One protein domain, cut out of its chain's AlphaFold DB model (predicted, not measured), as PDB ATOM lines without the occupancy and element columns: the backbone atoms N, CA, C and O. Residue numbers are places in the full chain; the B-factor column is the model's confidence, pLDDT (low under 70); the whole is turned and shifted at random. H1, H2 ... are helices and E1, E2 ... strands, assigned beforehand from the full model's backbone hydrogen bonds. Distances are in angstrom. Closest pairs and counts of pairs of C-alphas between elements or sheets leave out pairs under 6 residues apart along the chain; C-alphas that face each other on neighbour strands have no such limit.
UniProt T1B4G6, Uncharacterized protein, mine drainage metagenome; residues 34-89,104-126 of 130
ATOM      1  N   ASP A  34      28.880 -21.288 -22.515       92.44
ATOM      2  CA  ASP A  34      28.438 -20.349 -21.498       92.44
ATOM      3  C   ASP A  34      29.191 -19.023 -21.657       92.44
ATOM      4  O   ASP A  34      30.287 -18.972 -22.230       92.44
ATOM      5  N   VAL A  35      28.572 -17.952 -21.174       92.81
ATOM      6  CA  VAL A  35      29.090 -16.587 -21.250       92.81
ATOM      7  C   VAL A  35      28.871 -15.898 -19.917       92.81
ATOM      8  O   VAL A  35      27.824 -16.022 -19.282       92.81
ATOM      9  N   TRP A  36      29.876 -15.149 -19.498       93.56
ATOM     10  CA  TRP A  36      29.890 -14.448 -18.233       93.56
ATOM     11  C   TRP A  36      30.402 -13.032 -18.434       93.56
ATOM     12  O   TRP A  36      31.296 -12.775 -19.236       93.56
ATOM     13  N   GLY A  37      29.864 -12.121 -17.647       90.62
ATOM     14  CA  GLY A  37      30.273 -10.731 -17.596       90.62
ATOM     15  C   GLY A  37      29.475 -10.027 -16.506       90.62
ATOM     16  O   GLY A  37      28.412 -10.530 -16.125       90.62
ATOM     17  N   PRO A  38      29.972  -8.905 -15.970       88.94
ATOM     18  CA  PRO A  38      29.113  -8.007 -15.212       88.94
ATOM     19  C   PRO A  38      27.976  -7.513 -16.117       88.94
ATOM     20  O   PRO A  38      28.171  -7.335 -17.321       88.94
ATOM     21  N   ALA A  39      26.790  -7.303 -15.549       83.12
ATOM     22  CA  ALA A  39      25.734  -6.621 -16.286       83.12
ATOM     23  C   ALA A  39      26.123  -5.150 -16.523       83.12
ATOM     24  O   ALA A  39      26.835  -4.558 -15.717       83.12
ATOM     25  N   GLU A  40      25.616  -4.542 -17.598       82.25
ATOM     26  CA  GLU A  40      25.898  -3.142 -17.977       82.25
ATOM     27  C   GLU A  40      25.632  -2.126 -16.852       82.25
ATOM     28  O   GLU A  40      26.263  -1.076 -16.766       82.25
ATOM     29  N   ASN A  41      24.679  -2.441 -15.978       83.56
ATOM     30  CA  ASN A  41      24.222  -1.597 -14.885       83.56
ATOM     31  C   ASN A  41      24.928  -1.912 -13.557       83.56
ATOM     32  O   ASN A  41      24.567  -1.352 -12.520       83.56
ATOM     33  N   GLU A  42      25.921  -2.797 -13.573       86.69
ATOM     34  CA  GLU A  42      26.676  -3.223 -12.405       86.69
ATOM     35  C   GLU A  42      28.120  -2.742 -12.509       86.69
ATOM     36  O   GLU A  42      28.756  -2.811 -13.552       86.69
ATOM     37  N   SER A  43      28.671  -2.259 -11.397       88.94
ATOM     38  CA  SER A  43      30.118  -2.072 -11.286       88.94
ATOM     39  C   SER A  43      30.709  -3.264 -10.559       88.94
ATOM     40  O   SER A  43      30.146  -3.738  -9.571       88.94
ATOM     41  N   ALA A  44      31.863  -3.725 -11.019       89.56
ATOM     42  CA  ALA A  44      32.534  -4.861 -10.423       89.56
ATOM     43  C   ALA A  44      34.036  -4.630 -10.326       89.56
ATOM     44  O   ALA A  44      34.632  -3.950 -11.156       89.56
ATOM     45  N   ARG A  45      34.646  -5.213  -9.298       93.50
ATOM     46  CA  ARG A  45      36.092  -5.204  -9.079       93.50
ATOM     47  C   ARG A  45      36.554  -6.618  -8.785       93.50
ATOM     48  O   ARG A  45      35.790  -7.393  -8.208       93.50
ATOM     49  N   ASP A  46      37.779  -6.924  -9.191       94.12
ATOM     50  CA  ASP A  46      38.453  -8.191  -8.908       94.12
ATOM     51  C   ASP A  46      37.607  -9.425  -9.268       94.12
ATOM     52  O   ASP A  46      37.598 -10.439  -8.561       94.12
ATOM     53  N   GLN A  47      36.865  -9.357 -10.381       95.31
ATOM     54  CA  GLN A  47      36.077 -10.497 -10.827       95.31
ATOM     55  C   GLN A  47      36.997 -11.608 -11.314       95.31
ATOM     56  O   GLN A  47      37.956 -11.381 -12.056       95.31
ATOM     57  N   LYS A  48      36.655 -12.838 -10.935       96.69
ATOM     58  CA  LYS A  48      37.360 -14.041 -11.349       96.69
ATOM     59  C   LYS A  48      36.366 -15.121 -11.730       96.69
ATOM     60  O   LYS A  48      35.506 -15.493 -10.936       96.69
ATOM     61  N   ILE A  49      36.550 -15.671 -12.920       97.00
ATOM     62  CA  ILE A  49      35.795 -16.812 -13.418       97.00
ATOM     63  C   ILE A  49      36.784 -17.939 -13.662       97.00
ATOM     64  O   ILE A  49      37.842 -17.733 -14.257       97.00
ATOM     65  N   VAL A  50      36.446 -19.130 -13.180       97.38
ATOM     66  CA  VAL A  50      37.246 -20.333 -13.398       97.38
ATOM     67  C   VAL A  50      36.353 -21.397 -14.006       97.38
ATOM     68  O   VAL A  50      35.330 -21.763 -13.428       97.38
ATOM     69  N   VAL A  51      36.748 -21.889 -15.174       96.75
ATOM     70  CA  VAL A  51      36.040 -22.948 -15.891       96.75
ATOM     71  C   VAL A  51      36.934 -24.167 -15.933       96.75
ATOM     72  O   VAL A  51      38.053 -24.098 -16.437       96.75
ATOM     73  N   HIS A  52      36.423 -25.282 -15.423       95.81
ATOM     74  CA  HIS A  52      37.079 -26.579 -15.491       95.81
ATOM     75  C   HIS A  52      36.316 -27.479 -16.458       95.81
ATOM     76  O   HIS A  52      35.106 -27.662 -16.317       95.81
ATOM     77  N   GLY A  53      37.029 -28.070 -17.411       93.25
ATOM     78  CA  GLY A  53      36.476 -29.044 -18.344       93.25
ATOM     79  C   GLY A  53      37.426 -30.221 -18.558       93.25
ATOM     80  O   GLY A  53      38.622 -30.100 -18.306       93.25
ATOM     81  N   PRO A  54      36.940 -31.381 -19.020       93.69
ATOM     82  CA  PRO A  54      37.815 -32.464 -19.458       93.69
ATOM     83  C   PRO A  54      38.629 -32.031 -20.684       93.69
ATOM     84  O   PRO A  54      38.062 -31.466 -21.615       93.69
ATOM     85  N   ALA A  55      39.914 -32.381 -20.755       89.06
ATOM     86  CA  ALA A  55      40.784 -32.000 -21.879       89.06
ATOM     87  C   ALA A  55      40.317 -32.553 -23.242       89.06
ATOM     88  O   ALA A  55      40.599 -31.992 -24.295       89.06
ATOM     89  N   GLY A  56      39.548 -33.648 -23.242       88.50
ATOM     90  CA  GLY A  56      38.940 -34.198 -24.459       88.50
ATOM     91  C   GLY A  56      37.746 -33.399 -24.994       88.50
ATOM     92  O   GLY A  56      37.234 -33.733 -26.061       88.50
ATOM     93  N   MET A  57      37.275 -32.377 -24.272       90.31
ATOM     94  CA  MET A  57      36.099 -31.588 -24.644       90.31
ATOM     95  C   MET A  57      36.402 -30.505 -25.689       90.31
ATOM     96  O   MET A  57      35.469 -29.992 -26.302       90.31
ATOM     97  N   GLN A  58      37.687 -30.207 -25.927       90.75
ATOM     98  CA  GLN A  58      38.149 -29.219 -26.911       90.75
ATOM     99  C   GLN A  58      37.546 -27.830 -26.662       90.75
ATOM    100  O   GLN A  58      37.024 -27.188 -27.579       90.75
ATOM    101  N   LEU A  59      37.584 -27.388 -25.404       93.81
ATOM    102  CA  LEU A  59      37.049 -26.090 -25.024       93.81
ATOM    103  C   LEU A  59      37.888 -24.960 -25.623       93.81
ATOM    104  O   LEU A  59      39.108 -25.040 -25.763       93.81
ATOM    105  N   ARG A  60      37.206 -23.880 -25.976       93.50
ATOM    106  CA  ARG A  60      37.778 -22.650 -26.515       93.50
ATOM    107  C   ARG A  60      37.264 -21.499 -25.681       93.50
ATOM    108  O   ARG A  60      36.093 -21.503 -25.312       93.50
ATOM    109  N   ALA A  61      38.128 -20.532 -25.420       95.19
ATOM    110  CA  ALA A  61      37.784 -19.328 -24.689       95.19
ATOM    111  C   ALA A  61      37.960 -18.096 -25.573       95.19
ATOM    112  O   ALA A  61      38.909 -18.025 -26.359       95.19
ATOM    113  N   ALA A  62      37.076 -17.121 -25.411       93.94
ATOM    114  CA  ALA A  62      37.209 -15.801 -26.001       93.94
ATOM    115  C   ALA A  62      36.768 -14.730 -25.000       93.94
ATOM    116  O   ALA A  62      36.141 -15.017 -23.979       93.94
ATOM    117  N   GLN A  63      37.158 -13.489 -25.276       94.38
ATOM    118  CA  GLN A  63      36.833 -12.355 -24.423       94.38
ATOM    119  C   GLN A  63      36.659 -11.063 -25.213       94.38
ATOM    120  O   GLN A  63      37.222 -10.893 -26.296       94.38
ATOM    121  N   ARG A  64      35.984 -10.109 -24.577       91.56
ATOM    122  CA  ARG A  64      35.950  -8.694 -24.946       91.56
ATOM    123  C   ARG A  64      35.947  -7.850 -23.676       91.56
ATOM    124  O   ARG A  64      35.308  -8.234 -22.710       91.56
ATOM    125  N   GLY A  65      36.595  -6.687 -23.699       86.88
ATOM    126  CA  GLY A  65      36.473  -5.674 -22.641       86.88
ATOM    127  C   GLY A  65      37.258  -5.995 -21.367       86.88
ATOM    128  O   GLY A  65      36.708  -6.511 -20.409       86.88
ATOM    129  N   GLY A  66      38.551  -5.671 -21.335       90.50
ATOM    130  CA  GLY A  66      39.351  -5.635 -20.096       90.50
ATOM    131  C   GLY A  66      39.680  -6.976 -19.423       90.50
ATOM    132  O   GLY A  66      40.518  -7.001 -18.523       90.50
ATOM    133  N   TRP A  67      39.078  -8.088 -19.849       96.19
ATOM    134  CA  TRP A  67      39.412  -9.415 -19.331       96.19
ATOM    135  C   TRP A  67      40.866  -9.802 -19.643       96.19
ATOM    136  O   TRP A  67      41.455  -9.387 -20.643       96.19
ATOM    137  N   THR A  68      41.443 -10.630 -18.779       97.31
ATOM    138  CA  THR A  68      42.683 -11.368 -19.033       97.31
ATOM    139  C   THR A  68      42.422 -12.848 -18.803       97.31
ATOM    140  O   THR A  68      41.991 -13.230 -17.712       97.31
ATOM    141  N   ILE A  69      42.697 -13.674 -19.816       97.56
ATOM    142  CA  ILE A  69      42.532 -15.130 -19.762       97.56
ATOM    143  C   ILE A  69      43.888 -15.816 -19.606       97.56
ATOM    144  O   ILE A  69      44.838 -15.522 -20.331       97.56
ATOM    145  N   SER A  70      43.941 -16.808 -18.724       97.19
ATOM    146  CA  SER A  70      44.968 -17.847 -18.717       97.19
ATOM    147  C   SER A  70      44.344 -19.228 -18.926       97.19
ATOM    148  O   SER A  70      43.184 -19.471 -18.585       97.19
ATOM    149  N   HIS A  71      45.122 -20.135 -19.513       96.75
ATOM    150  CA  HIS A  71      44.726 -21.514 -19.780       96.75
ATOM    151  C   HIS A  71      45.810 -22.467 -19.279       96.75
ATOM    152  O   HIS A  71      46.997 -22.244 -19.522       96.75
ATOM    153  N   ALA A  72      45.396 -23.527 -18.594       95.62
ATOM    154  CA  ALA A  72      46.280 -24.586 -18.135       95.62
ATOM    155  C   ALA A  72      45.618 -25.953 -18.312       95.62
ATOM    156  O   ALA A  72      44.411 -26.101 -18.124       95.62
ATOM    157  N   THR A  73      46.430 -26.968 -18.592       94.88
ATOM    158  CA  THR A  73      45.986 -28.362 -18.660       94.88
ATOM    159  C   THR A  73      46.721 -29.163 -17.592       94.88
ATOM    160  O   THR A  73      47.947 -29.133 -17.513       94.88
ATOM    161  N   THR A  74      45.998 -29.869 -16.727       93.00
ATOM    162  CA  THR A  74      46.584 -30.683 -15.650       93.00
ATOM    163  C   THR A  74      45.696 -31.888 -15.370       93.00
ATOM    164  O   THR A  74      44.483 -31.753 -15.238       93.00
ATOM    165  N   GLY A  75      46.286 -33.087 -15.290       88.94
ATOM    166  CA  GLY A  75      45.567 -34.299 -14.872       88.94
ATOM    167  C   GLY A  75      44.354 -34.668 -15.739       88.94
ATOM    168  O   GLY A  75      43.381 -35.201 -15.219       88.94
ATOM    169  N   GLY A  76      44.380 -34.359 -17.041       91.06
ATOM    170  CA  GLY A  76      43.258 -34.622 -17.953       91.06
ATOM    171  C   GLY A  76      42.123 -33.593 -17.897       91.06
ATOM    172  O   GLY A  76      41.104 -33.786 -18.561       91.06
ATOM    173  N   ALA A  77      42.297 -32.498 -17.154       94.62
ATOM    174  CA  ALA A  77      41.398 -31.352 -17.146       94.62
ATOM    175  C   ALA A  77      42.066 -30.127 -17.785       94.62
ATOM    176  O   ALA A  77      43.251 -29.870 -17.577       94.62
ATOM    177  N   GLU A  78      41.287 -29.361 -18.536       95.50
ATOM    178  CA  GLU A  78      41.596 -28.001 -18.967       95.50
ATOM    179  C   GLU A  78      40.945 -27.017 -17.997       95.50
ATOM    180  O   GLU A  78      39.810 -27.204 -17.552       95.50
ATOM    181  N   THR A  79      41.685 -25.976 -17.634       97.00
ATOM    182  CA  THR A  79      41.229 -24.912 -16.746       97.00
ATOM    183  C   THR A  79      41.460 -23.572 -17.415       97.00
ATOM    184  O   THR A  79      42.600 -23.203 -17.696       97.00
ATOM    185  N   PHE A  80      40.378 -22.827 -17.620       97.75
ATOM    186  CA  PHE A  80      40.425 -21.430 -18.029       97.75
ATOM    187  C   PHE A  80      40.196 -20.558 -16.805       97.75
ATOM    188  O   PHE A  80      39.238 -20.772 -16.062       97.75
ATOM    189  N   THR A  81      41.071 -19.584 -16.589       97.88
ATOM    190  CA  THR A  81      40.866 -18.542 -15.581       97.88
ATOM    191  C   THR A  81      40.766 -17.208 -16.290       97.88
ATOM    192  O   THR A  81      41.708 -16.806 -16.967       97.88
ATOM    193  N   ALA A  82      39.642 -16.522 -16.123       98.00
ATOM    194  CA  ALA A  82      39.441 -15.166 -16.602       98.00
ATOM    195  C   ALA A  82      39.373 -14.215 -15.409       98.00
ATOM    196  O   ALA A  82      38.714 -14.506 -14.409       98.00
ATOM    197  N   THR A  83      40.072 -13.089 -15.509       97.69
ATOM    198  CA  THR A  83      40.071 -12.038 -14.484       97.69
ATOM    199  C   THR A  83      39.751 -10.686 -15.094       97.69
ATOM    200  O   THR A  83      40.208 -10.392 -16.199       97.69
ATOM    201  N   LEU A  84      38.977  -9.880 -14.371       96.38
ATOM    202  CA  LEU A  84      38.631  -8.509 -14.727       96.38
ATOM    203  C   LEU A  84      38.874  -7.628 -13.501       96.38
ATOM    204  O   LEU A  84      38.222  -7.798 -12.471       96.38
ATOM    205  N   ALA A  85      39.842  -6.719 -13.614       95.19
ATOM    206  CA  ALA A  85      40.262  -5.871 -12.501       95.19
ATOM    207  C   ALA A  85      39.155  -4.894 -12.085       95.19
ATOM    208  O   ALA A  85      38.835  -4.775 -10.906       95.19
ATOM    209  N   GLU A  86      38.547  -4.224 -13.062       93.00
ATOM    210  CA  GLU A  86      37.493  -3.247 -12.828       93.00
ATOM    211  C   GLU A  86      36.550  -3.167 -14.029       93.00
ATOM    212  O   GLU A  86      36.977  -3.209 -15.183       93.00
ATOM    213  N   HIS A  87      35.264  -3.029 -13.733       88.50
ATOM    214  CA  HIS A  87      34.226  -2.609 -14.656       88.50
ATOM    215  C   HIS A  87      33.375  -1.541 -13.983       88.50
ATOM    216  O   HIS A  87      32.943  -1.700 -12.837       88.50
ATOM    217  N   HIS A  88      33.129  -0.464 -14.716       85.94
ATOM    218  CA  HIS A  88      32.178   0.560 -14.334       85.94
ATOM    219  C   HIS A  88      30.874   0.321 -15.068       85.94
ATOM    220  O   HIS A  88      30.903   0.006 -16.253       85.94
ATOM    221  N   ALA A  89      29.760   0.547 -14.376       80.06
ATOM    222  CA  ALA A  89      28.461   0.525 -15.022       80.06
ATOM    223  C   ALA A  89      28.446   1.554 -16.162       80.06
ATOM    224  O   ALA A  89      28.720   2.740 -15.949       80.06
ATOM    225  N   PRO A 104      31.904  -5.943 -21.124       91.94
ATOM    226  CA  PRO A 104      32.889  -6.995 -20.931       91.94
ATOM    227  C   PRO A 104      32.258  -8.384 -20.920       91.94
ATOM    228  O   PRO A 104      31.346  -8.645 -20.142       91.94
ATOM    229  N   ILE A 105      32.793  -9.299 -21.723       93.56
ATOM    230  CA  ILE A 105      32.372 -10.702 -21.722       93.56
ATOM    231  C   ILE A 105      33.575 -11.636 -21.732       93.56
ATOM    232  O   ILE A 105      34.598 -11.365 -22.365       93.56
ATOM    233  N   PHE A 106      33.407 -12.762 -21.061       96.06
ATOM    234  CA  PHE A 106      34.229 -13.953 -21.145       96.06
ATOM    235  C   PHE A 106      33.324 -15.112 -21.554       96.06
ATOM    236  O   PHE A 106      32.311 -15.367 -20.905       96.06
ATOM    237  N   GLU A 107      33.673 -15.817 -22.622       95.00
ATOM    238  CA  GLU A 107      32.891 -16.944 -23.132       95.00
ATOM    239  C   GLU A 107      33.750 -18.198 -23.254       95.00
ATOM    240  O   GLU A 107      34.937 -18.129 -23.592       95.00
ATOM    241  N   VAL A 108      33.141 -19.356 -22.991       95.44
ATOM    242  CA  VAL A 108      33.761 -20.668 -23.196       95.44
ATOM    243  C   VAL A 108      32.812 -21.572 -23.965       95.44
ATOM    244  O   VAL A 108      31.633 -21.685 -23.640       95.44
ATOM    245  N   SER A 109      33.339 -22.253 -24.980       95.06
ATOM    246  CA  SER A 109      32.555 -23.077 -25.895       95.06
ATOM    247  C   SER A 109      33.311 -24.323 -26.342       95.06
ATOM    248  O   SER A 109      34.507 -24.256 -26.612       95.06
ATOM    249  N   SER A 110      32.616 -25.454 -26.484       94.81
ATOM    250  CA  SER A 110      33.120 -26.626 -27.220       94.81
ATOM    251  C   SER A 110      32.755 -26.588 -28.708       94.81
ATOM    252  O   SER A 110      33.177 -27.454 -29.478       94.81
ATOM    253  N   PHE A 111      31.951 -25.611 -29.145       93.88
ATOM    254  CA  PHE A 111      31.610 -25.482 -30.555       93.88
ATOM    255  C   PHE A 111      32.834 -25.026 -31.360       93.88
ATOM    256  O   PHE A 111      33.520 -24.079 -30.972       93.88
ATOM    257  N   PRO A 112      33.101 -25.642 -32.525       91.88
ATOM    258  CA  PRO A 112      34.253 -25.275 -33.344       91.88
ATOM    259  C   PRO A 112      34.061 -23.951 -34.098       91.88
ATOM    260  O   PRO A 112      35.036 -23.392 -34.593       91.88
ATOM    261  N   SER A 113      32.821 -23.469 -34.240       90.62
ATOM    262  CA  SER A 113      32.490 -22.216 -34.926       90.62
ATOM    263  C   SER A 113      31.056 -21.761 -34.632       90.62
ATOM    264  O   SER A 113      30.197 -22.569 -34.271       90.62
ATOM    265  N   TRP A 114      30.759 -20.486 -34.896       85.94
ATOM    266  CA  TRP A 114      29.391 -19.949 -34.857       85.94
ATOM    267  C   TRP A 114      28.439 -20.646 -35.837       85.94
ATOM    268  O   TRP A 114      27.269 -20.864 -35.525       85.94
ATOM    269  N   ALA A 115      28.939 -21.081 -36.997       92.44
ATOM    270  CA  ALA A 115      28.147 -21.871 -37.940       92.44
ATOM    271  C   ALA A 115      27.691 -23.212 -37.326       92.44
ATOM    272  O   ALA A 115      26.557 -23.638 -37.549       92.44
ATOM    273  N   ALA A 116      28.538 -23.852 -36.507       92.19
ATOM    274  CA  ALA A 116      28.179 -25.078 -35.797       92.19
ATOM    275  C   ALA A 116      27.110 -24.836 -34.715       92.19
ATOM    276  O   ALA A 116      26.221 -25.673 -34.547       92.19
ATOM    277  N   VAL A 117      27.151 -23.683 -34.036       89.81
ATOM    278  CA  VAL A 117      26.094 -23.259 -33.098       89.81
ATOM    279  C   VAL A 117      24.758 -23.129 -33.832       89.81
ATOM    280  O   VAL A 117      23.768 -23.739 -33.427       89.81
ATOM    281  N   GLY A 118      24.737 -22.408 -34.959       90.56
ATOM    282  CA  GLY A 118      23.533 -22.243 -35.776       90.56
ATOM    283  C   GLY A 118      22.958 -23.580 -36.251       90.56
ATOM    284  O   GLY A 118      21.758 -23.824 -36.128       90.56
ATOM    285  N   ALA A 119      23.810 -24.491 -36.731       91.25
ATOM    286  CA  ALA A 119      23.388 -25.831 -37.136       91.25
ATOM    287  C   ALA A 119      22.760 -26.628 -35.975       91.25
ATOM    288  O   ALA A 119      21.713 -27.258 -36.157       91.25
ATOM    289  N   ALA A 120      23.354 -26.574 -34.778       90.50
ATOM    290  CA  ALA A 120      22.816 -27.237 -33.593       90.50
ATOM    291  C   ALA A 120      21.456 -26.651 -33.179       90.50
ATOM    292  O   ALA A 120      20.504 -27.410 -32.967       90.50
ATOM    293  N   TYR A 121      21.323 -25.322 -33.164       89.81
ATOM    294  CA  TYR A 121      20.050 -24.644 -32.918       89.81
ATOM    295  C   TYR A 121      18.962 -25.110 -33.892       89.81
ATOM    296  O   TYR A 121      17.939 -25.649 -33.471       89.81
ATOM    297  N   TRP A 122      19.203 -25.028 -35.203       89.81
ATOM    298  CA  TRP A 122      18.208 -25.433 -36.200       89.81
ATOM    299  C   TRP A 122      17.843 -26.917 -36.125       89.81
ATOM    300  O   TRP A 122      16.696 -27.278 -36.389       89.81
ATOM    301  N   SER A 123      18.784 -27.788 -35.751       86.50
ATOM    302  CA  SER A 123      18.507 -29.221 -35.589       86.50
ATOM    303  C   SER A 123      17.528 -29.513 -34.445       86.50
ATOM    304  O   SER A 123      16.730 -30.443 -34.544       86.50
ATOM    305  N   THR A 124      17.559 -28.694 -33.388       82.00
ATOM    306  CA  THR A 124      16.707 -28.842 -32.198       82.00
ATOM    307  C   THR A 124      15.391 -28.071 -32.313       82.00
ATOM    308  O   THR A 124      14.382 -28.521 -31.779       82.00
ATOM    309  N   ALA A 125      15.374 -26.962 -33.058       84.12
ATOM    310  CA  ALA A 125      14.191 -26.129 -33.277       84.12
ATOM    311  C   ALA A 125      13.202 -26.702 -34.312       84.12
ATOM    312  O   ALA A 125      12.056 -26.259 -34.387       84.12
ATOM    313  N   ARG A 126      13.619 -27.674 -35.138       77.75
ATOM    314  CA  ARG A 126      12.724 -28.298 -36.123       77.75
ATOM    315  C   ARG A 126      11.586 -29.047 -35.416       77.75
ATOM    316  O   ARG A 126      11.857 -29.856 -34.527       77.75
TER     317      ARG A 126
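What this domain is: This is residues 34 to 89 and 104 to 126 of the 130 residues of an uncharacterized protein of mine drainage metagenome (UniProt T1B4G6). Two antiparallel sheets of three strands stand face to face as a sandwich, a shorter one in the order E1 E6 E3 and a longer, twisted one in the order E2 E5 E4, their strands nearly in line. H1 follows beyond the end of E6, and residues 121 to 126 stick out. The printed part has 79 residues, with six named strands, E1 to E6, then one named helix; the class is mixed, helices and strands. The whole is loose, with a radius of gyration of the C-alphas of 14.6 A, and flat, spanning 40 by 36 by 14 A.

How they stand to each other: Edge strand E1, residues 34 to 36, is antiparallel to inner strand E6, residues 105 to 109; N 36 and O 106 are within hydrogen-bond range at 2.8 A. E6 is also antiparallel to edge strand E3, residues 60 to 64, with N 62 and O 107 3.0 A apart. In the other sheet, edge strand E2, residues 44 to 54, is antiparallel to inner strand E5, residues 77 to 87, with N 49 and O 82 2.9 A apart. E5 forms a hairpin with edge strand E4, residues 68 to 74, where N 70 and O 81 are 2.8 A apart. Between the sheets, the closest C-alphas of E5 and E6 are those of Ala 82 and Phe 106, 7.0 A. H1, residues 114 to 125, is not on either sheet; in it every O i to N i+4 pair is within hydrogen-bond range.

Where its parts are: E1 begins at C-alpha 34 (28.438, -20.349, -21.498). From first to last C-alpha, E2 measures 29.5 A, E4 20.0 A, E5 29.7 A and H1 16.5 A. H1 ends at C-alpha 125 (14.191, -26.129, -33.277).

The domain as a whole: The C-alphas farthest apart, of Ala 85 and Arg 126, are 42.7 A apart. Residues 90 to 103 are not printed, and C-alphas 89 and 104 are 10.5 A apart across the cut. Of the links printed whole, E1 to E2 is short and the others are tight. No printed residue has a pLDDT under 70.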